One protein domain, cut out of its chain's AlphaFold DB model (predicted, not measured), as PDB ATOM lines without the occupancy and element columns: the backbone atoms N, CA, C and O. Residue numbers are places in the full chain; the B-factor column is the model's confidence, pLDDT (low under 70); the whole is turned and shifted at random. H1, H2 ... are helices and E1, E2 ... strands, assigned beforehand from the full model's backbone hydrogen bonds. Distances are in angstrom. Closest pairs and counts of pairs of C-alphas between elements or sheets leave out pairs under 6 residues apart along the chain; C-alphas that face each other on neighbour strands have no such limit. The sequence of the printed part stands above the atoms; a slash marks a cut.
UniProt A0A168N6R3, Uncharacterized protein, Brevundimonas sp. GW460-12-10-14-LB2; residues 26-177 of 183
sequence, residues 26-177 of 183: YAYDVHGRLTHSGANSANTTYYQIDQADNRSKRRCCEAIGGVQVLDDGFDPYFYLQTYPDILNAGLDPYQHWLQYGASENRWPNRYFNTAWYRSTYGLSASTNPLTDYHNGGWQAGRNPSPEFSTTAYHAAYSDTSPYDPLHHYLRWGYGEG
ATOM      1  N   TYR A  26      -8.084 -40.410  43.678       62.12
ATOM      2  CA  TYR A  26      -6.928 -41.306  43.705       62.12
ATOM      3  C   TYR A  26      -5.757 -40.642  43.003       62.12
ATOM      4  O   TYR A  26      -5.918 -40.072  41.920       62.12
ATOM      5  N   ALA A  27      -4.585 -40.743  43.612       57.66
ATOM      6  CA  ALA A  27      -3.343 -40.296  43.017       57.66
ATOM      7  C   ALA A  27      -2.281 -41.376  43.113       57.66
ATOM      8  O   ALA A  27      -2.027 -41.899  44.198       57.66
ATOM      9  N   TYR A  28      -1.612 -41.648  42.002       57.84
ATOM     10  CA  TYR A  28      -0.554 -42.647  41.931       57.84
ATOM     11  C   TYR A  28       0.781 -41.981  41.601       57.84
ATOM     12  O   TYR A  28       0.818 -40.982  40.880       57.84
ATOM     13  N   ASP A  29       1.877 -42.506  42.152       54.84
ATOM     14  CA  ASP A  29       3.208 -42.196  41.632       54.84
ATOM     15  C   ASP A  29       3.410 -42.852  40.252       54.84
ATOM     16  O   ASP A  29       2.577 -43.615  39.763       54.84
ATOM     17  N   VAL A  30       4.550 -42.557  39.627       47.09
ATOM     18  CA  VAL A  30       4.960 -43.145  38.338       47.09
ATOM     19  C   VAL A  30       4.957 -44.682  38.377       47.09
ATOM     20  O   VAL A  30       4.642 -45.315  37.379       47.09
ATOM     21  N   HIS A  31       5.207 -45.279  39.543       45.88
ATOM     22  CA  HIS A  31       5.274 -46.725  39.741       45.88
ATOM     23  C   HIS A  31       3.924 -47.344  40.146       45.88
ATOM     24  O   HIS A  31       3.895 -48.491  40.595       45.88
ATOM     25  N   GLY A  32       2.819 -46.597  40.066       49.91
ATOM     26  CA  GLY A  32       1.489 -47.092  40.423       49.91
ATOM     27  C   GLY A  32       1.206 -47.195  41.922       49.91
ATOM     28  O   GLY A  32       0.203 -47.785  42.324       49.91
ATOM     29  N   ARG A  33       2.051 -46.623  42.785       55.84
ATOM     30  CA  ARG A  33       1.795 -46.591  44.232       55.84
ATOM     31  C   ARG A  33       0.824 -45.472  44.564       55.84
ATOM     32  O   ARG A  33       1.054 -44.328  44.183       55.84
ATOM     33  N   LEU A  34      -0.223 -45.780  45.328       58.69
ATOM     34  CA  LEU A  34      -1.151 -44.776  45.849       58.69
ATOM     35  C   LEU A  34      -0.388 -43.777  46.736       58.69
ATOM     36  O   LEU A  34       0.173 -44.148  47.765       58.69
ATOM     37  N   THR A  35      -0.360 -42.513  46.328       57.34
ATOM     38  CA  THR A  35       0.301 -41.408  47.045       57.34
ATOM     39  C   THR A  35      -0.687 -40.528  47.802       57.34
ATOM     40  O   THR A  35      -0.307 -39.884  48.778       57.34
ATOM     41  N   HIS A  36      -1.964 -40.523  47.402       55.72
ATOM     42  CA  HIS A  36      -3.030 -39.825  48.114       55.72
ATOM     43  C   HIS A  36      -4.396 -40.472  47.853       55.72
ATOM     44  O   HIS A  36      -4.757 -40.722  46.703       55.72
ATOM     45  N   SER A  37      -5.167 -40.674  48.923       48.22
ATOM     46  CA  SER A  37      -6.604 -40.954  48.883       48.22
ATOM     47  C   SER A  37      -7.299 -39.997  49.851       48.22
ATOM     48  O   SER A  37      -7.177 -40.153  51.069       48.22
ATOM     49  N   GLY A  38      -7.965 -38.963  49.337       49.81
ATOM     50  CA  GLY A  38      -8.564 -37.934  50.188       49.81
ATOM     51  C   GLY A  38      -9.052 -36.694  49.440       49.81
ATOM     52  O   GLY A  38      -8.912 -36.577  48.225       49.81
ATOM     53  N   ALA A  39      -9.662 -35.769  50.186       43.00
ATOM     54  CA  ALA A  39     -10.138 -34.498  49.653       43.00
ATOM     55  C   ALA A  39      -8.969 -33.516  49.417       43.00
ATOM     56  O   ALA A  39      -8.253 -33.170  50.351       43.00
ATOM     57  N   ASN A  40      -8.836 -33.077  48.160       40.53
ATOM     58  CA  ASN A  40      -8.065 -31.954  47.598       40.53
ATOM     59  C   ASN A  40      -6.859 -31.405  48.396       40.53
ATOM     60  O   ASN A  40      -7.024 -30.633  49.342       40.53
ATOM     61  N   SER A  41      -5.640 -31.624  47.878       35.81
ATOM     62  CA  SER A  41      -4.465 -30.794  48.197       35.81
ATOM     63  C   SER A  41      -3.632 -30.480  46.941       35.81
ATOM     64  O   SER A  41      -3.469 -31.307  46.050       35.81
ATOM     65  N   ALA A  42      -3.152 -29.241  46.833       35.47
ATOM     66  CA  ALA A  42      -2.869 -28.522  45.584       35.47
ATOM     67  C   ALA A  42      -1.746 -29.040  44.646       35.47
ATOM     68  O   ALA A  42      -1.474 -28.364  43.662       35.47
ATOM     69  N   ASN A  43      -1.111 -30.195  44.881       32.19
ATOM     70  CA  ASN A  43       0.095 -30.623  44.143       32.19
ATOM     71  C   ASN A  43       0.093 -32.107  43.729       32.19
ATOM     72  O   ASN A  43       1.085 -32.815  43.889       32.19
ATOM     73  N   THR A  44      -1.020 -32.612  43.203       37.03
ATOM     74  CA  THR A  44      -1.157 -34.043  42.902       37.03
ATOM     75  C   THR A  44      -1.882 -34.253  41.576       37.03
ATOM     76  O   THR A  44      -2.824 -33.531  41.283       37.03
ATOM     77  N   THR A  45      -1.442 -35.198  40.742       38.75
ATOM     78  CA  THR A  45      -2.126 -35.543  39.484       38.75
ATOM     79  C   THR A  45      -3.484 -36.179  39.804       38.75
ATOM     80  O   THR A  45      -3.545 -37.179  40.513       38.75
ATOM     81  N   TYR A  46      -4.567 -35.568  39.318       41.44
ATOM     82  CA  TYR A  46      -5.954 -35.933  39.627       41.44
ATOM     83  C   TYR A  46      -6.586 -36.781  38.516       41.44
ATOM     84  O   TYR A  46      -6.449 -36.445  37.340       41.44
ATOM     85  N   TYR A  47      -7.424 -37.754  38.886       41.81
ATOM     86  CA  TYR A  47      -8.576 -38.144  38.065       41.81
ATOM     87  C   TYR A  47      -9.778 -37.315  38.531       41.81
ATOM     88  O   TYR A  47     -10.317 -37.554  39.609       41.81
ATOM     89  N   GLN A  48     -10.173 -36.293  37.767       33.78
ATOM     90  CA  GLN A  48     -11.446 -35.609  38.013       33.78
ATOM     91  C   GLN A  48     -12.566 -36.362  37.295       33.78
ATOM     92  O   GLN A  48     -12.478 -36.609  36.093       33.78
ATOM     93  N   ILE A  49     -13.623 -36.704  38.030       35.97
ATOM     94  CA  ILE A  49     -14.897 -37.162  37.476       35.97
ATOM     95  C   ILE A  49     -15.929 -36.139  37.948       35.97
ATOM     96  O   ILE A  49     -16.267 -36.109  39.133       35.97
ATOM     97  N   ASP A  50     -16.384 -35.254  37.061       31.61
ATOM     98  CA  ASP A  50     -17.596 -34.488  37.325       31.61
ATOM     99  C   ASP A  50     -18.822 -35.348  36.973       31.61
ATOM    100  O   ASP A  50     -18.823 -36.126  36.024       31.61
ATOM    101  N   GLN A  51     -19.891 -35.248  37.769       35.53
ATOM    102  CA  GLN A  51     -21.160 -35.946  37.496       35.53
ATOM    103  C   GLN A  51     -21.979 -35.274  36.377       35.53
ATOM    104  O   GLN A  51     -23.158 -35.573  36.196       35.53
ATOM    105  N   ALA A  52     -21.387 -34.339  35.635       30.95
ATOM    106  CA  ALA A  52     -22.063 -33.572  34.604       30.95
ATOM    107  C   ALA A  52     -21.368 -33.845  33.273       30.95
ATOM    108  O   ALA A  52     -20.288 -33.324  33.052       30.95
ATOM    109  N   ASP A  53     -22.006 -34.640  32.409       39.16
ATOM    110  CA  ASP A  53     -21.618 -35.037  31.042       39.16
ATOM    111  C   ASP A  53     -21.226 -33.839  30.134       39.16
ATOM    112  O   ASP A  53     -21.903 -33.494  29.165       39.16
ATOM    113  N   ASN A  54     -20.126 -33.148  30.449       35.50
ATOM    114  CA  ASN A  54     -19.689 -31.922  29.794       35.50
ATOM    115  C   ASN A  54     -18.527 -32.230  28.850       35.50
ATOM    116  O   ASN A  54     -17.378 -31.834  29.054       35.50
ATOM    117  N   ARG A  55     -18.869 -32.901  27.746       40.44
ATOM    118  CA  ARG A  55     -17.973 -33.253  26.625       40.44
ATOM    119  C   ARG A  55     -17.238 -32.054  25.991       40.44
ATOM    120  O   ARG A  55     -16.374 -32.243  25.137       40.44
ATOM    121  N   SER A  56     -17.557 -30.824  26.395       27.80
ATOM    122  CA  SER A  56     -17.057 -29.567  25.827       27.80
ATOM    123  C   SER A  56     -15.941 -28.872  26.615       27.80
ATOM    124  O   SER A  56     -15.339 -27.939  26.084       27.80
ATOM    125  N   LYS A  57     -15.575 -29.317  27.824       33.94
ATOM    126  CA  LYS A  57     -14.375 -28.804  28.513       33.94
ATOM    127  C   LYS A  57     -13.214 -29.777  28.361       33.94
ATOM    128  O   LYS A  57     -12.791 -30.443  29.298       33.94
ATOM    129  N   ARG A  58     -12.645 -29.794  27.153       39.84
ATOM    130  CA  ARG A  58     -11.293 -30.304  26.883       39.84
ATOM    131  C   ARG A  58     -10.254 -29.459  27.627       39.84
ATOM    132  O   ARG A  58      -9.570 -28.637  27.033       39.84
ATOM    133  N   ARG A  59     -10.178 -29.630  28.940       36.97
ATOM    134  CA  ARG A  59      -9.028 -29.300  29.785       36.97
ATOM    135  C   ARG A  59      -8.970 -30.326  30.916       36.97
ATOM    136  O   ARG A  59      -8.930 -29.974  32.088       36.97
ATOM    137  N   CYS A  60      -8.952 -31.607  30.550       35.50
ATOM    138  CA  CYS A  60      -8.156 -32.545  31.333       35.50
ATOM    139  C   CYS A  60      -6.722 -32.039  31.170       35.50
ATOM    140  O   CYS A  60      -6.201 -32.104  30.062       35.50
ATOM    141  N   CYS A  61      -6.240 -31.350  32.207       36.78
ATOM    142  CA  CYS A  61      -4.845 -31.051  32.517       36.78
ATOM    143  C   CYS A  61      -3.867 -31.146  31.337       36.78
ATOM    144  O   CYS A  61      -3.585 -32.224  30.818       36.78
ATOM    145  N   GLU A  62      -3.245 -30.013  30.990       34.78
ATOM    146  CA  GLU A  62      -1.886 -30.072  30.459       34.78
ATOM    147  C   GLU A  62      -1.116 -31.072  31.316       34.78
ATOM    148  O   GLU A  62      -1.050 -30.945  32.542       34.78
ATOM    149  N   ALA A  63      -0.628 -32.113  30.657       35.84
ATOM    150  CA  ALA A  63       0.305 -33.049  31.216       35.84
ATOM    151  C   ALA A  63       1.550 -32.267  31.646       35.84
ATOM    152  O   ALA A  63       2.531 -32.187  30.918       35.84
ATOM    153  N   ILE A  64       1.537 -31.718  32.856       34.12
ATOM    154  CA  ILE A  64       2.770 -31.516  33.598       34.12
ATOM    155  C   ILE A  64       3.073 -32.885  34.220       34.12
ATOM    156  O   ILE A  64       2.782 -33.127  35.383       34.12
ATOM    157  N   GLY A  65       3.556 -33.830  33.401       33.34
ATOM    158  CA  GLY A  65       4.154 -35.081  33.896       33.34
ATOM    159  C   GLY A  65       3.441 -36.416  33.633       33.34
ATOM    160  O   GLY A  65       3.840 -37.402  34.234       33.34
ATOM    161  N   GLY A  66       2.444 -36.484  32.745       43.78
ATOM    162  CA  GLY A  66       2.104 -37.698  31.976       43.78
ATOM    163  C   GLY A  66       2.021 -39.056  32.698       43.78
ATOM    164  O   GLY A  66       2.856 -39.922  32.447       43.78
ATOM    165  N   VAL A  67       0.949 -39.306  33.458       48.88
ATOM    166  CA  VAL A  67       0.534 -40.683  33.793       48.88
ATOM    167  C   VAL A  67      -0.960 -40.839  33.503       48.88
ATOM    168  O   VAL A  67      -1.807 -40.523  34.331       48.88
ATOM    169  N   GLN A  68      -1.288 -41.273  32.282       64.31
ATOM    170  CA  GLN A  68      -2.634 -41.752  31.928       64.31
ATOM    171  C   GLN A  68      -2.774 -43.261  32.179       64.31
ATOM    172  O   GLN A  68      -3.869 -43.742  32.431       64.31
ATOM    173  N   VAL A  69      -1.651 -43.982  32.179       74.06
ATOM    174  CA  VAL A  69      -1.540 -45.427  32.391       74.06
ATOM    175  C   VAL A  69      -0.320 -45.661  33.280       74.06
ATOM    176  O   VAL A  69       0.708 -45.011  33.078       74.06
ATOM    177  N   LEU A  70      -0.453 -46.531  34.278       81.62
ATOM    178  CA  LEU A  70       0.622 -46.921  35.189       81.62
ATOM    179  C   LEU A  70       1.685 -47.749  34.454       81.62
ATOM    180  O   LEU A  70       1.430 -48.297  33.378       81.62
ATOM    181  N   ASP A  71       2.880 -47.865  35.038       78.44
ATOM    182  CA  ASP A  71       4.002 -48.564  34.398       78.44
ATOM    183  C   ASP A  71       3.693 -50.034  34.053       78.44
ATOM    184  O   ASP A  71       4.210 -50.568  33.071       78.44
ATOM    185  N   ASP A  72       2.796 -50.670  34.804       81.94
ATOM    186  CA  ASP A  72       2.334 -52.042  34.579       81.94
ATOM    187  C   ASP A  72       1.147 -52.155  33.608       81.94
ATOM    188  O   ASP A  72       0.502 -53.197  33.538       81.94
ATOM    189  N   GLY A  73       0.824 -51.079  32.887       86.94
ATOM    190  CA  GLY A  73      -0.240 -51.061  31.890       86.94
ATOM    191  C   GLY A  73      -1.649 -50.899  32.463       86.94
ATOM    192  O   GLY A  73      -2.606 -50.929  31.688       86.94
ATOM    193  N   PHE A  74      -1.826 -50.721  33.776       90.25
ATOM    194  CA  PHE A  74      -3.140 -50.432  34.349       90.25
ATOM    195  C   PHE A  74      -3.562 -48.978  34.091       90.25
ATOM    196  O   PHE A  74      -2.791 -48.051  34.316       90.25
ATOM    197  N   ASP A  75      -4.799 -48.758  33.650       88.00
ATOM    198  CA  ASP A  75      -5.376 -47.432  33.408       88.00
ATOM    199  C   ASP A  75      -6.519 -47.180  34.411       88.00
ATOM    200  O   ASP A  75      -7.652 -47.625  34.189       88.00
ATOM    201  N   PRO A  76      -6.258 -46.461  35.523       81.31
ATOM    202  CA  PRO A  76      -7.269 -46.192  36.543       81.31
ATOM    203  C   PRO A  76      -8.474 -45.410  36.013       81.31
ATOM    204  O   PRO A  76      -9.595 -45.613  36.483       81.31
ATOM    205  N   TYR A  77      -8.263 -44.528  35.031       78.75
ATOM    206  CA  TYR A  77      -9.334 -43.723  34.455       78.75
ATOM    207  C   TYR A  77     -10.277 -44.593  33.632       78.75
ATOM    208  O   TYR A  77     -11.488 -44.593  33.863       78.75
ATOM    209  N   PHE A  78      -9.719 -45.382  32.712       85.56
ATOM    210  CA  PHE A  78     -10.475 -46.368  31.950       85.56
ATOM    211  C   PHE A  78     -11.215 -47.328  32.880       85.56
ATOM    212  O   PHE A  78     -12.392 -47.617  32.654       85.56
ATOM    213  N   TYR A  79     -10.549 -47.798  33.935       88.75
ATOM    214  CA  TYR A  79     -11.118 -48.766  34.860       88.75
ATOM    215  C   TYR A  79     -12.356 -48.214  35.572       88.75
ATOM    216  O   TYR A  79     -13.409 -48.845  35.536       88.75
ATOM    217  N   LEU A  80     -12.276 -47.010  36.146       82.56
ATOM    218  CA  LEU A  80     -13.412 -46.384  36.835       82.56
ATOM    219  C   LEU A  80     -14.554 -46.005  35.883       82.56
ATOM    220  O   LEU A  80     -15.718 -46.069  36.274       82.56
ATOM    221  N   GLN A  81     -14.249 -45.644  34.632       82.06
ATOM    222  CA  GLN A  81     -15.281 -45.405  33.618       82.06
ATOM    223  C   GLN A  81     -15.994 -46.684  33.184       82.06
ATOM    224  O   GLN A  81     -17.197 -46.669  32.930       82.06
ATOM    225  N   THR A  82     -15.249 -47.781  33.080       88.50
ATOM    226  CA  THR A  82     -15.777 -49.076  32.635       88.50
ATOM    227  C   THR A  82     -16.536 -49.781  33.759       88.50
ATOM    228  O   THR A  82     -17.507 -50.491  33.500       88.50
ATOM    229  N   TYR A  83     -16.121 -49.560  35.008       90.31
ATOM    230  CA  TYR A  83     -16.607 -50.247  36.199       90.31
ATOM    231  C   TYR A  83     -17.147 -49.254  37.241       90.31
ATOM    232  O   TYR A  83     -16.498 -48.991  38.261       90.31
ATOM    233  N   PRO A  84     -18.346 -48.685  37.002       82.81
ATOM    234  CA  PRO A  84     -18.918 -47.660  37.871       82.81
ATOM    235  C   PRO A  84     -19.273 -48.187  39.266       82.81
ATOM    236  O   PRO A  84     -19.430 -47.396  40.188       82.81
ATOM    237  N   ASP A  85     -19.384 -49.501  39.457       87.50
ATOM    238  CA  ASP A  85     -19.544 -50.127  40.770       87.50
ATOM    239  C   ASP A  85     -18.344 -49.856  41.692       87.50
ATOM    240  O   ASP A  85     -18.534 -49.567  42.871       87.50
ATOM    241  N   ILE A  86     -17.127 -49.842  41.143       86.00
ATOM    242  CA  ILE A  86     -15.890 -49.547  41.885       86.00
ATOM    243  C   ILE A  86     -15.829 -48.067  42.250       86.00
ATOM    244  O   ILE A  86     -15.532 -47.714  43.393       86.00
ATOM    245  N   LEU A  87     -16.194 -47.210  41.293       76.75
ATOM    246  CA  LEU A  87     -16.297 -45.769  41.498       76.75
ATOM    247  C   LEU A  87     -17.330 -45.424  42.579       76.75
ATOM    248  O   LEU A  87     -17.021 -44.690  43.515       76.75
ATOM    249  N   ASN A  88     -18.544 -45.965  42.467       74.94
ATOM    250  CA  ASN A  88     -19.644 -45.691  43.391       74.94
ATOM    251  C   ASN A  88     -19.359 -46.216  44.802       74.94
ATOM    252  O   ASN A  88     -19.818 -45.628  45.779       74.94
ATOM    253  N   ALA A  89     -18.596 -47.305  44.913       76.56
ATOM    254  CA  ALA A  89     -18.135 -47.835  46.188       76.56
ATOM    255  C   ALA A  89     -16.959 -47.038  46.787       76.56
ATOM    256  O   ALA A  89     -16.591 -47.280  47.936       76.56
ATOM    257  N   GLY A  90     -16.362 -46.100  46.040       72.06
ATOM    258  CA  GLY A  90     -15.191 -45.346  46.488       72.06
ATOM    259  C   GLY A  90     -13.974 -46.240  46.739       72.06
ATOM    260  O   GLY A  90     -13.166 -45.947  47.626       72.06
ATOM    261  N   LEU A  91     -13.835 -47.331  45.981       78.25
ATOM    262  CA  LEU A  91     -12.710 -48.258  46.091       78.25
ATOM    263  C   LEU A  91     -11.530 -47.805  45.232       78.25
ATOM    264  O   LEU A  91     -11.710 -47.349  44.105       78.25
ATOM    265  N   ASP A  92     -10.314 -47.993  45.751       79.12
ATOM    266  CA  ASP A  92      -9.103 -47.782  44.962       79.12
ATOM    267  C   ASP A  92      -9.091 -48.735  43.750       79.12
ATOM    268  O   ASP A  92      -9.092 -49.957  43.942       79.12
ATOM    269  N   PRO A  93      -9.104 -48.213  42.507       82.81
ATOM    270  CA  PRO A  93      -9.233 -49.045  41.316       82.81
ATOM    271  C   PRO A  93      -8.043 -49.985  41.117       82.81
ATOM    272  O   PRO A  93      -8.236 -51.113  40.664       82.81
ATOM    273  N   TYR A  94      -6.829 -49.561  41.475       85.19
ATOM    274  CA  TYR A  94      -5.637 -50.387  41.309       85.19
ATOM    275  C   TYR A  94      -5.585 -51.521  42.340       85.19
ATOM    276  O   TYR A  94      -5.356 -52.678  41.992       85.19
ATOM    277  N   GLN A  95      -5.893 -51.235  43.605       85.06
ATOM    278  CA  GLN A  95      -6.036 -52.260  44.639       85.06
ATOM    279  C   GLN A  95      -7.168 -53.231  44.303       85.06
ATOM    280  O   GLN A  95      -6.992 -54.441  44.444       85.06
ATOM    281  N   HIS A  96      -8.299 -52.724  43.803       92.62
ATOM    282  CA  HIS A  96      -9.382 -53.577  43.332       92.62
ATOM    283  C   HIS A  96      -8.914 -54.493  42.197       92.62
ATOM    284  O   HIS A  96      -9.184 -55.691  42.227       92.62
ATOM    285  N   TRP A  97      -8.177 -53.965  41.218       93.88
ATOM    286  CA  TRP A  97      -7.612 -54.752  40.123       93.88
ATOM    287  C   TRP A  97      -6.735 -55.906  40.612       93.88
ATOM    288  O   TRP A  97      -6.938 -57.049  40.193       93.88
ATOM    289  N   LEU A  98      -5.798 -55.610  41.515       89.56
ATOM    290  CA  LEU A  98      -4.860 -56.592  42.049       89.56
ATOM    291  C   LEU A  98      -5.556 -57.687  42.867       89.56
ATOM    292  O   LEU A  98      -5.155 -58.846  42.785       89.56
ATOM    293  N   GLN A  99      -6.582 -57.333  43.647       92.00
ATOM    294  CA  GLN A  99      -7.261 -58.272  44.547       92.00
ATOM    295  C   GLN A  99      -8.380 -59.069  43.861       92.00
ATOM    296  O   GLN A  99      -8.530 -60.261  44.124       92.00
ATOM    297  N   TYR A 100      -9.151 -58.426  42.981       95.44
ATOM    298  CA  TYR A 100     -10.390 -58.984  42.425       95.44
ATOM    299  C   TYR A 100     -10.486 -58.814  40.910       95.44
ATOM    300  O   TYR A 100     -10.831 -59.752  40.199       95.44
ATOM    301  N   GLY A 101     -10.142 -57.642  40.376       96.31
ATOM    302  CA  GLY A 101     -10.412 -57.312  38.978       96.31
ATOM    303  C   GLY A 101      -9.836 -58.316  37.977       96.31
ATOM    304  O   GLY A 101     -10.513 -58.678  37.015       96.31
ATOM    305  N   ALA A 102      -8.621 -58.808  38.219       96.06
ATOM    306  CA  ALA A 102      -8.008 -59.807  37.351       96.06
ATOM    307  C   ALA A 102      -8.758 -61.151  37.368       96.06
ATOM    308  O   ALA A 102      -8.916 -61.770  36.311       96.06
ATOM    309  N   SER A 103      -9.207 -61.632  38.532       95.62
ATOM    310  CA  SER A 103      -9.946 -62.900  38.658       95.62
ATOM    311  C   SER A 103     -11.395 -62.775  38.173       95.62
ATOM    312  O   SER A 103     -11.936 -63.723  37.609       95.62
ATOM    313  N   GLU A 104     -11.975 -61.580  38.268       96.69
ATOM    314  CA  GLU A 104     -13.275 -61.211  37.694       96.69
ATOM    315  C   GLU A 104     -13.235 -60.982  36.172       96.69
ATOM    316  O   GLU A 104     -14.249 -60.649  35.562       96.69
ATOM    317  N   ASN A 105     -12.072 -61.154  35.536       97.12
ATOM    318  CA  ASN A 105     -11.848 -60.891  34.113       97.12
ATOM    319  C   ASN A 105     -12.157 -59.451  33.662       97.12
ATOM    320  O   ASN A 105     -12.434 -59.212  32.482       97.12
ATOM    321  N   ARG A 106     -12.062 -58.478  34.573       97.81
ATOM    322  CA  ARG A 106     -12.161 -57.056  34.231       97.81
ATOM    323  C   ARG A 106     -10.970 -56.626  33.380       97.81
ATOM    324  O   ARG A 106      -9.914 -57.244  33.419       97.81
ATOM    325  N   TRP A 107     -11.139 -55.600  32.567       97.50
ATOM    326  CA  TRP A 107     -10.116 -55.105  31.656       97.50
ATOM    327  C   TRP A 107      -9.317 -54.014  32.372       97.50
ATOM    328  O   TRP A 107      -9.917 -53.049  32.845       97.50
ATOM    329  N   PRO A 108      -7.987 -54.144  32.489       95.62
ATOM    330  CA  PRO A 108      -7.161 -53.157  33.180       95.62
ATOM    331  C   PRO A 108      -6.922 -51.894  32.347       95.62
ATOM    332  O   PRO A 108      -6.591 -50.852  32.896       95.62
ATOM    333  N   ASN A 109      -7.078 -51.990  31.026       94.31
ATOM    334  CA  ASN A 109      -6.973 -50.891  30.074       94.31
ATOM    335  C   ASN A 109      -7.790 -51.219  28.811       94.31
ATOM    336  O   ASN A 109      -8.301 -52.331  28.649       94.31
ATOM    337  N   ARG A 110      -7.878 -50.259  27.886       92.31
ATOM    338  CA  ARG A 110      -8.679 -50.360  26.654       92.31
ATOM    339  C   ARG A 110      -8.281 -51.506  25.713       92.31
ATOM    340  O   ARG A 110      -9.114 -51.939  24.922       92.31
ATOM    341  N   TYR A 111      -7.033 -51.966  25.756       95.00
ATOM    342  CA  TYR A 111      -6.471 -52.888  24.763       95.00
ATOM    343  C   TYR A 111      -6.096 -54.257  25.342       95.00
ATOM    344  O   TYR A 111      -5.574 -55.106  24.615       95.00
ATOM    345  N   PHE A 112      -6.395 -54.502  26.620       97.56
ATOM    346  CA  PHE A 112      -6.147 -55.771  27.289       97.56
ATOM    347  C   PHE A 112      -7.464 -56.453  27.667       97.56
ATOM    348  O   PHE A 112      -8.174 -56.011  28.571       97.56
ATOM    349  N   ASN A 113      -7.782 -57.562  26.996       98.06
ATOM    350  CA  ASN A 113      -8.987 -58.341  27.271       98.06
ATOM    351  C   ASN A 113      -8.633 -59.546  28.148       98.06
ATOM    352  O   ASN A 113      -8.208 -60.589  27.655       98.06
ATOM    353  N   THR A 114      -8.846 -59.403  29.455       98.00
ATOM    354  CA  THR A 114      -8.449 -60.386  30.474       98.00
ATOM    355  C   THR A 114      -9.071 -61.767  30.260       98.00
ATOM    356  O   THR A 114      -8.352 -62.768  30.302       98.00
ATOM    357  N   ALA A 115     -10.378 -61.840  29.974       98.06
ATOM    358  CA  ALA A 115     -11.067 -63.111  29.717       98.06
ATOM    359  C   ALA A 115     -10.504 -63.818  28.477       98.06
ATOM    360  O   ALA A 115     -10.202 -65.014  28.508       98.06
ATOM    361  N   TRP A 116     -10.354 -63.067  27.382       98.31
ATOM    362  CA  TRP A 116      -9.837 -63.603  26.129       98.31
ATOM    363  C   TRP A 116      -8.388 -64.065  26.279       98.31
ATOM    364  O   TRP A 116      -8.062 -65.173  25.860       98.31
ATOM    365  N   TYR A 117      -7.535 -63.265  26.924       98.44
ATOM    366  CA  TYR A 117      -6.127 -63.590  27.135       98.44
ATOM    367  C   TYR A 117      -5.959 -64.893  27.921       98.44
ATOM    368  O   TYR A 117      -5.229 -65.789  27.494       98.44
ATOM    369  N   ARG A 118      -6.690 -65.041  29.038       98.06
ATOM    370  CA  ARG A 118      -6.669 -66.276  29.835       98.06
ATOM    371  C   ARG A 118      -7.053 -67.493  29.016       98.06
ATOM    372  O   ARG A 118      -6.343 -68.490  29.063       98.06
ATOM    373  N   SER A 119      -8.172 -67.403  28.300       98.12
ATOM    374  CA  SER A 119      -8.692 -68.503  27.488       98.12
ATOM    375  C   SER A 119      -7.708 -68.886  26.380       98.12
ATOM    376  O   SER A 119      -7.411 -70.059  26.183       98.12
ATOM    377  N   THR A 120      -7.135 -67.882  25.713       98.44
ATOM    378  CA  THR A 120      -6.240 -68.066  24.562       98.44
ATOM    379  C   THR A 120      -4.915 -68.714  24.955       98.44
ATOM    380  O   THR A 120      -4.411 -69.561  24.225       98.44
ATOM    381  N   TYR A 121      -4.355 -68.342  26.110       98.12
ATOM    382  CA  TYR A 121      -3.038 -68.812  26.552       98.12
ATOM    383  C   TYR A 121      -3.087 -69.817  27.711       98.12
ATOM    384  O   TYR A 121      -2.040 -70.197  28.232       98.12
ATOM    385  N   GLY A 122      -4.281 -70.272  28.101       97.62
ATOM    386  CA  GLY A 122      -4.473 -71.324  29.101       97.62
ATOM    387  C   GLY A 122      -4.021 -70.943  30.513       97.62
ATOM    388  O   GLY A 122      -3.489 -71.785  31.235       97.62
ATOM    389  N   LEU A 123      -4.192 -69.679  30.914       97.25
ATOM    390  CA  LEU A 123      -3.767 -69.221  32.241       97.25
ATOM    391  C   LEU A 123      -4.683 -69.773  33.338       97.25
ATOM    392  O   LEU A 123      -5.910 -69.756  33.219       97.25
ATOM    393  N   SER A 124      -4.080 -70.163  34.463       94.19
ATOM    394  CA  SER A 124      -4.823 -70.513  35.675       94.19
ATOM    395  C   SER A 124      -5.643 -69.324  36.192       94.19
ATOM    396  O   SER A 124      -5.259 -68.168  35.999       94.19
ATOM    397  N   ALA A 125      -6.737 -69.591  36.911       88.25
ATOM    398  CA  ALA A 125      -7.565 -68.542  37.513       88.25
ATOM    399  C   ALA A 125      -6.785 -67.646  38.499       88.25
ATOM    400  O   ALA A 125      -7.087 -66.461  38.622       88.25
ATOM    401  N   SER A 126      -5.755 -68.187  39.158       90.12
ATOM    402  CA  SER A 126      -4.898 -67.462  40.107       90.12
ATOM    403  C   SER A 126      -3.825 -66.584  39.457       90.12
ATOM    404  O   SER A 126      -3.241 -65.742  40.129       90.12
ATOM    405  N   THR A 127      -3.529 -66.763  38.168       95.06
ATOM    406  CA  THR A 127      -2.510 -65.957  37.476       95.06
ATOM    407  C   THR A 127      -3.082 -64.577  37.142       95.06
ATOM    408  O   THR A 127      -4.202 -64.505  36.650       95.06
ATOM    409  N   ASN A 128      -2.356 -63.474  37.349       95.75
ATOM    410  CA  ASN A 128      -2.768 -62.170  36.809       95.75
ATOM    411  C   ASN A 128      -2.376 -62.085  35.312       95.75
ATOM    412  O   ASN A 128      -1.186 -62.182  35.010       95.75
ATOM    413  N   PRO A 129      -3.324 -61.914  34.369       97.62
ATOM    414  CA  PRO A 129      -3.032 -61.962  32.937       97.62
ATOM    415  C   PRO A 129      -2.203 -60.785  32.430       97.62
ATOM    416  O   PRO A 129      -1.359 -60.974  31.561       97.62
ATOM    417  N   LEU A 130      -2.408 -59.588  32.989       96.56
ATOM    418  CA  LEU A 130      -1.618 -58.410  32.631       96.56
ATOM    419  C   LEU A 130      -0.160 -58.606  33.063       96.56
ATOM    420  O   LEU A 130       0.761 -58.382  32.284       96.56
ATOM    421  N   THR A 131       0.048 -59.129  34.274       95.44
ATOM    422  CA  THR A 131       1.384 -59.484  34.771       95.44
ATOM    423  C   THR A 131       2.050 -60.566  33.920       95.44
ATOM    424  O   THR A 131       3.230 -60.443  33.614       95.44
ATOM    425  N   ASP A 132       1.325 -61.615  33.519       97.38
ATOM    426  CA  ASP A 132       1.853 -62.669  32.634       97.38
ATOM    427  C   ASP A 132       2.287 -62.111  31.268       97.38
ATOM    428  O   ASP A 132       3.370 -62.442  30.780       97.38
ATOM    429  N   TYR A 133       1.499 -61.196  30.695       97.38
ATOM    430  CA  TYR A 133       1.856 -60.521  29.452       97.38
ATOM    431  C   TYR A 133       3.173 -59.747  29.571       97.38
ATOM    432  O   TYR A 133       4.075 -59.964  28.761       97.38
ATOM    433  N   HIS A 134       3.304 -58.907  30.601       94.00
ATOM    434  CA  HIS A 134       4.504 -58.096  30.830       94.00
ATOM    435  C   HIS A 134       5.738 -58.939  31.205       94.00
ATOM    436  O   HIS A 134       6.859 -58.603  30.817       94.00
ATOM    437  N   ASN A 135       5.548 -60.073  31.892       94.44
ATOM    438  CA  ASN A 135       6.621 -60.946  32.388       94.44
ATOM    439  C   ASN A 135       6.992 -62.095  31.431       94.44
ATOM    440  O   ASN A 135       7.312 -63.197  31.880       94.44
ATOM    441  N   GLY A 136       6.958 -61.873  30.118       93.88
ATOM    442  CA  GLY A 136       7.369 -62.888  29.140       93.88
ATOM    443  C   GLY A 136       6.366 -63.115  28.017       93.88
ATOM    444  O   GLY A 136       6.743 -63.589  26.944       93.88
ATOM    445  N   GLY A 137       5.089 -62.799  28.246       96.69
ATOM    446  CA  GLY A 137       4.038 -63.051  27.270       96.69
ATOM    447  C   GLY A 137       4.263 -62.296  25.962       96.69
ATOM    448  O   GLY A 137       4.163 -62.898  24.891       96.69
ATOM    449  N   TRP A 138       4.627 -61.015  26.022       95.25
ATOM    450  CA  TRP A 138       4.890 -60.242  24.810       95.25
ATOM    451  C   TRP A 138       6.131 -60.741  24.052       95.25
ATOM    452  O   TRP A 138       6.087 -60.830  22.823       95.25
ATOM    453  N   GLN A 139       7.201 -61.158  24.746       95.06
ATOM    454  CA  GLN A 139       8.378 -61.758  24.098       95.06
ATOM    455  C   GLN A 139       8.048 -63.102  23.439       95.06
ATOM    456  O   GLN A 139       8.618 -63.446  22.406       95.06
ATOM    457  N   ALA A 140       7.099 -63.851  24.004       96.19
ATOM    458  CA  ALA A 140       6.560 -65.068  23.404       96.19
ATOM    459  C   ALA A 140       5.575 -64.793  22.247       96.19
ATOM    460  O   ALA A 140       4.969 -65.727  21.721       96.19
ATOM    461  N   GLY A 141       5.380 -63.528  21.859       95.38
ATOM    462  CA  GLY A 141       4.476 -63.127  20.783       95.38
ATOM    463  C   GLY A 141       2.993 -63.221  21.144       95.38
ATOM    464  O   GLY A 141       2.152 -63.228  20.246       95.38
ATOM    465  N   ARG A 142       2.647 -63.306  22.437       97.75
ATOM    466  CA  ARG A 142       1.248 -63.278  22.881       97.75
ATOM    467  C   ARG A 142       0.658 -61.902  22.603       97.75
ATOM    468  O   ARG A 142       1.325 -60.893  22.807       97.75
ATOM    469  N   ASN A 143      -0.593 -61.855  22.179       97.94
ATOM    470  CA  ASN A 143      -1.373 -60.636  22.002       97.94
ATOM    471  C   ASN A 143      -2.165 -60.362  23.288       97.94
ATOM    472  O   ASN A 143      -2.630 -61.317  23.895       97.94
ATOM    473  N   PRO A 144      -2.343 -59.107  23.732       97.69
ATOM    474  CA  PRO A 144      -3.143 -58.792  24.921       97.69
ATOM    475  C   PRO A 144      -4.661 -58.841  24.649       97.69
ATOM    476  O   PRO A 144      -5.477 -58.925  25.567       97.69
ATOM    477  N   SER A 145      -5.052 -58.788  23.376       97.69
ATOM    478  CA  SER A 145      -6.428 -58.894  22.886       97.69
ATOM    479  C   SER A 145      -6.423 -59.225  21.381       97.69
ATOM    480  O   SER A 145      -5.378 -59.097  20.742       97.69
ATOM    481  N   PRO A 146      -7.568 -59.585  20.764       96.50
ATOM    482  CA  PRO A 146      -7.688 -59.680  19.295       96.50
ATOM    483  C   PRO A 146      -7.397 -58.357  18.566       96.50
ATOM    484  O   PRO A 146      -7.124 -58.310  17.372       96.50
ATOM    485  N   GLU A 147      -7.482 -57.276  19.327       94.38
ATOM    486  CA  GLU A 147      -7.494 -55.881  18.928       94.38
ATOM    487  C   GLU A 147      -6.083 -55.258  18.949       94.38
ATOM    488  O   GLU A 147      -5.902 -54.081  18.620       94.38
ATOM    489  N   PHE A 148      -5.065 -56.031  19.329       96.00
ATOM    490  CA  PHE A 148      -3.681 -55.583  19.386       96.00
ATOM    491  C   PHE A 148      -2.738 -56.722  19.000       96.00
ATOM    492  O   PHE A 148      -2.717 -57.764  19.654       96.00
ATOM    493  N   SER A 149      -1.925 -56.516  17.966       96.88
ATOM    494  CA  SER A 149      -0.922 -57.496  17.551       96.88
ATOM    495  C   SER A 149       0.458 -57.108  18.072       96.88
ATOM    496  O   SER A 149       1.093 -56.185  17.561       96.88
ATOM    497  N   THR A 150       0.943 -57.840  19.077       95.19
ATOM    498  CA  THR A 150       2.258 -57.626  19.698       95.19
ATOM    499  C   THR A 150       3.381 -57.764  18.678       95.19
ATOM    500  O   THR A 150       4.264 -56.911  18.596       95.19
ATOM    501  N   THR A 151       3.344 -58.826  17.872       94.31
ATOM    502  CA  THR A 151       4.405 -59.126  16.907       94.31
ATOM    503  C   THR A 151       4.410 -58.143  15.743       94.31
ATOM    504  O   THR A 151       5.481 -57.688  15.349       94.31
ATOM    505  N   ALA A 152       3.238 -57.763  15.222       94.94
ATOM    506  CA  ALA A 152       3.156 -56.779  14.146       94.94
ATOM    507  C   ALA A 152       3.562 -55.382  14.627       94.94
ATOM    508  O   ALA A 152       4.303 -54.698  13.925       94.94
ATOM    509  N   TYR A 153       3.145 -54.985  15.835       94.62
ATOM    510  CA  TYR A 153       3.562 -53.718  16.431       94.62
ATOM    511  C   TYR A 153       5.084 -53.653  16.580       94.62
ATOM    512  O   TYR A 153       5.715 -52.725  16.081       94.62
ATOM    513  N   HIS A 154       5.682 -54.676  17.196       91.62
ATOM    514  CA  HIS A 154       7.129 -54.750  17.385       91.62
ATOM    515  C   HIS A 154       7.899 -54.786  16.052       91.62
ATOM    516  O   HIS A 154       8.956 -54.173  15.930       91.62
ATOM    517  N   ALA A 155       7.375 -55.474  15.031       92.00
ATOM    518  CA  ALA A 155       8.002 -55.537  13.711       92.00
ATOM    519  C   ALA A 155       7.926 -54.207  12.943       92.00
ATOM    520  O   ALA A 155       8.871 -53.851  12.242       92.00
ATOM    521  N   ALA A 156       6.813 -53.480  13.058       93.69
ATOM    522  CA  ALA A 156       6.621 -52.204  12.373       93.69
ATOM    523  C   ALA A 156       7.385 -51.047  13.036       93.69
ATOM    524  O   ALA A 156       7.744 -50.084  12.360       93.69
ATOM    525  N   TYR A 157       7.620 -51.144  14.344       91.81
ATOM    526  CA  TYR A 157       8.145 -50.067  15.174       91.81
ATOM    527  C   TYR A 157       9.397 -50.504  15.935       91.81
ATOM    528  O   TYR A 157       9.428 -50.563  17.161       91.81
ATOM    529  N   SER A 158      10.464 -50.817  15.202       85.44
ATOM    530  CA  SER A 158      11.732 -51.257  15.801       85.44
ATOM    531  C   SER A 158      12.376 -50.210  16.721       85.44
ATOM    532  O   SER A 158      13.216 -50.555  17.549       85.44
ATOM    533  N   ASP A 159      11.991 -48.938  16.579       85.19
ATOM    534  CA  ASP A 159      12.407 -47.825  17.437       85.19
ATOM    535  C   ASP A 159      11.899 -47.949  18.881       85.19
ATOM    536  O   ASP A 159      12.430 -47.294  19.772       85.19
ATOM    537  N   THR A 160      10.913 -48.814  19.130       84.00
ATOM    538  CA  THR A 160      10.350 -49.037  20.466       84.00
ATOM    539  C   THR A 160      11.044 -50.166  21.219       84.00
ATOM    540  O   THR A 160      10.626 -50.505  22.320       84.00
ATOM    541  N   SER A 161      12.081 -50.791  20.656       79.88
ATOM    542  CA  SER A 161      12.881 -51.779  21.382       79.88
ATOM    543  C   SER A 161      13.706 -51.090  22.483       79.88
ATOM    544  O   SER A 161      14.273 -50.026  22.230       79.88
ATOM    545  N   PRO A 162      13.813 -51.659  23.700       79.50
ATOM    546  CA  PRO A 162      13.378 -52.997  24.119       79.50
ATOM    547  C   PRO A 162      12.030 -53.015  24.868       79.50
ATOM    548  O   PRO A 162      11.802 -53.900  25.693       79.50
ATOM    549  N   TYR A 163      11.162 -52.022  24.661       83.56
ATOM    550  CA  TYR A 163       9.931 -51.877  25.433       83.56
ATOM    551  C   TYR A 163       8.877 -52.923  25.063       83.56
ATOM    552  O   TYR A 163       8.721 -53.314  23.904       83.56
ATOM    553  N   ASP A 164       8.096 -53.306  26.074       91.38
ATOM    554  CA  ASP A 164       6.832 -54.010  25.901       91.38
ATOM    555  C   ASP A 164       5.925 -53.233  24.911       91.38
ATOM    556  O   ASP A 164       5.675 -52.037  25.123       91.38
ATOM    557  N   PRO A 165       5.425 -53.876  23.835       94.12
ATOM    558  CA  PRO A 165       4.619 -53.213  22.811       94.12
ATOM    559  C   PRO A 165       3.335 -52.554  23.323       94.12
ATOM    560  O   PRO A 165       3.015 -51.437  22.908       94.12
ATOM    561  N   LEU A 166       2.596 -53.215  24.218       93.56
ATOM    562  CA  LEU A 166       1.368 -52.660  24.779       93.56
ATOM    563  C   LEU A 166       1.681 -51.461  25.674       93.56
ATOM    564  O   LEU A 166       1.018 -50.432  25.551       93.56
ATOM    565  N   HIS A 167       2.698 -51.570  26.535       89.44
ATOM    566  CA  HIS A 167       3.135 -50.468  27.394       89.44
ATOM    567  C   HIS A 167       3.533 -49.253  26.550       89.44
ATOM    568  O   HIS A 167       3.046 -48.144  26.783       89.44
ATOM    569  N   HIS A 168       4.364 -49.458  25.520       90.19
ATOM    570  CA  HIS A 168       4.756 -48.373  24.626       90.19
ATOM    571  C   HIS A 168       3.536 -47.742  23.945       90.19
ATOM    572  O   HIS A 168       3.434 -46.517  23.846       90.19
ATOM    573  N   TYR A 169       2.600 -48.557  23.459       90.75
ATOM    574  CA  TYR A 169       1.416 -48.041  22.786       90.75
ATOM    575  C   TYR A 169       0.531 -47.205  23.712       90.75
ATOM    576  O   TYR A 169       0.132 -46.099  23.345       90.75
ATOM    577  N   LEU A 170       0.261 -47.708  24.917       87.06
ATOM    578  CA  LEU A 170      -0.535 -47.016  25.927       87.06
ATOM    579  C   LEU A 170       0.097 -45.681  26.334       87.06
ATOM    580  O   LEU A 170      -0.621 -44.701  26.530       87.06
ATOM    581  N   ARG A 171       1.429 -45.631  26.437       82.44
ATOM    582  CA  ARG A 171       2.141 -44.450  26.929       82.44
ATOM    583  C   ARG A 171       2.423 -43.398  25.857       82.44
ATOM    584  O   ARG A 171       2.342 -42.206  26.147       82.44
ATOM    585  N   TRP A 172       2.733 -43.826  24.637       83.38
ATOM    586  CA  TRP A 172       3.131 -42.928  23.548       83.38
ATOM    587  C   TRP A 172       2.449 -43.259  22.229       83.38
ATOM    588  O   TRP A 172       1.915 -42.365  21.578       83.38
ATOM    589  N   GLY A 173       2.408 -44.539  21.849       87.12
ATOM    590  CA  GLY A 173       1.979 -44.939  20.507       87.12
ATOM    591  C   GLY A 173       0.565 -44.479  20.135       87.12
ATOM    592  O   GLY A 173       0.337 -44.103  18.988       87.12
ATOM    593  N   TYR A 174      -0.370 -44.426  21.088       84.94
ATOM    594  CA  TYR A 174      -1.709 -43.879  20.857       84.94
ATOM    595  C   TYR A 174      -1.675 -42.378  20.527       84.94
ATOM    596  O   TYR A 174      -2.302 -41.945  19.560       84.94
ATOM    597  N   GLY A 175      -0.915 -41.587  21.293       79.12
ATOM    598  CA  GLY A 175      -0.752 -40.147  21.059       79.12
ATOM    599  C   GLY A 175       0.030 -39.827  19.781       79.12
ATOM    600  O   GLY A 175      -0.217 -38.806  19.145       79.12
ATOM    601  N   GLU A 176       0.921 -40.729  19.374       85.06
ATOM    602  CA  GLU A 176       1.685 -40.657  18.125       85.06
ATOM    603  C   GLU A 176       0.885 -41.120  16.893       85.06
ATOM    604  O   GLU A 176       1.364 -40.998  15.767       85.06
ATOM    605  N   GLY A 177      -0.327 -41.656  17.078       85.50
ATOM    606  CA  GLY A 177      -1.159 -42.164  15.984       85.50
ATOM    607  C   GLY A 177      -0.666 -43.483  15.379       85.50
ATOM    608  O   GLY A 177      -0.970 -43.777  14.221       85.50
TER     609      GLY A 177
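This is residues 26 to 177 of the 183 residues of an uncharacterized protein of Brevundimonas sp. GW460-12-10-14-LB2 (UniProt A0A168N6R3). A small strand hairpin, E1 and E2, stands at one end of a chain of three separate groups of short helices, H1 with H2 and H3, H4 with H5, and H6 with H7, joined by loops. The long loop of residues 39 to 75 begins beyond the hairpin and ends at H1, and its residues 50 to 59 stick out. The printed part has 152 residues, with two antiparallel strands followed by seven helices; it is mostly helix, though under half of the residues are in named elements. It is compact, with a radius of gyration of the C-alphas of 16.1 A and spans of 43 by 35 by 27 A.

E1 is residues 26 to 28, from C-alpha 26 at (-6.928, -41.306, 43.705), and E2 is residues 34 to 38, 11.0 A long. The helices are H1, residues 76 to 82, 9.8 A; H2, 84 to 88; H3, 93 to 101; H4, 114 to 121, 10.8 A; H5, 129 to 137; H6, 150 to 156, 10.1 A; and H7, 165 to 173, ending at C-alpha 173 at (1.979, -44.939, 20.507).

In the hairpin E1 and E2, N 27 and O 36 are 3.1 A apart, within hydrogen-bond range. E1 and H3 are only just apart, 8.4 A at the closest. H1 and H3 touch at a steep tilt of 62 degrees, closest at the C-alphas of Pro 76 and Pro 93, 5.9 A. H2 only just touches H1, and only at the corner, at Leu 80 and Leu 87, whose C-alphas are 5.5 A apart. H4 and H5 touch at a steep tilt of 39 degrees, closest at the C-alphas of Thr 114 and Pro 129, 6.2 A. H6 and H7 touch at 56 degrees, a steep tilt, closest at the C-alphas of Thr 150 and Pro 165, 5.9 A. Every O i to N i+4 pair is within hydrogen-bond range in H1, H2, H3, H4, H6 and H7; in H5, 4 of 5 are.

The C-alphas of Ala 42 and Gly 122, the two farthest apart, are 45.9 A apart. The printed part has no cut. The links E2 to H1, H3 to H4 and H5 to H6 are long. Residues 26 to 68 have pLDDT under 70.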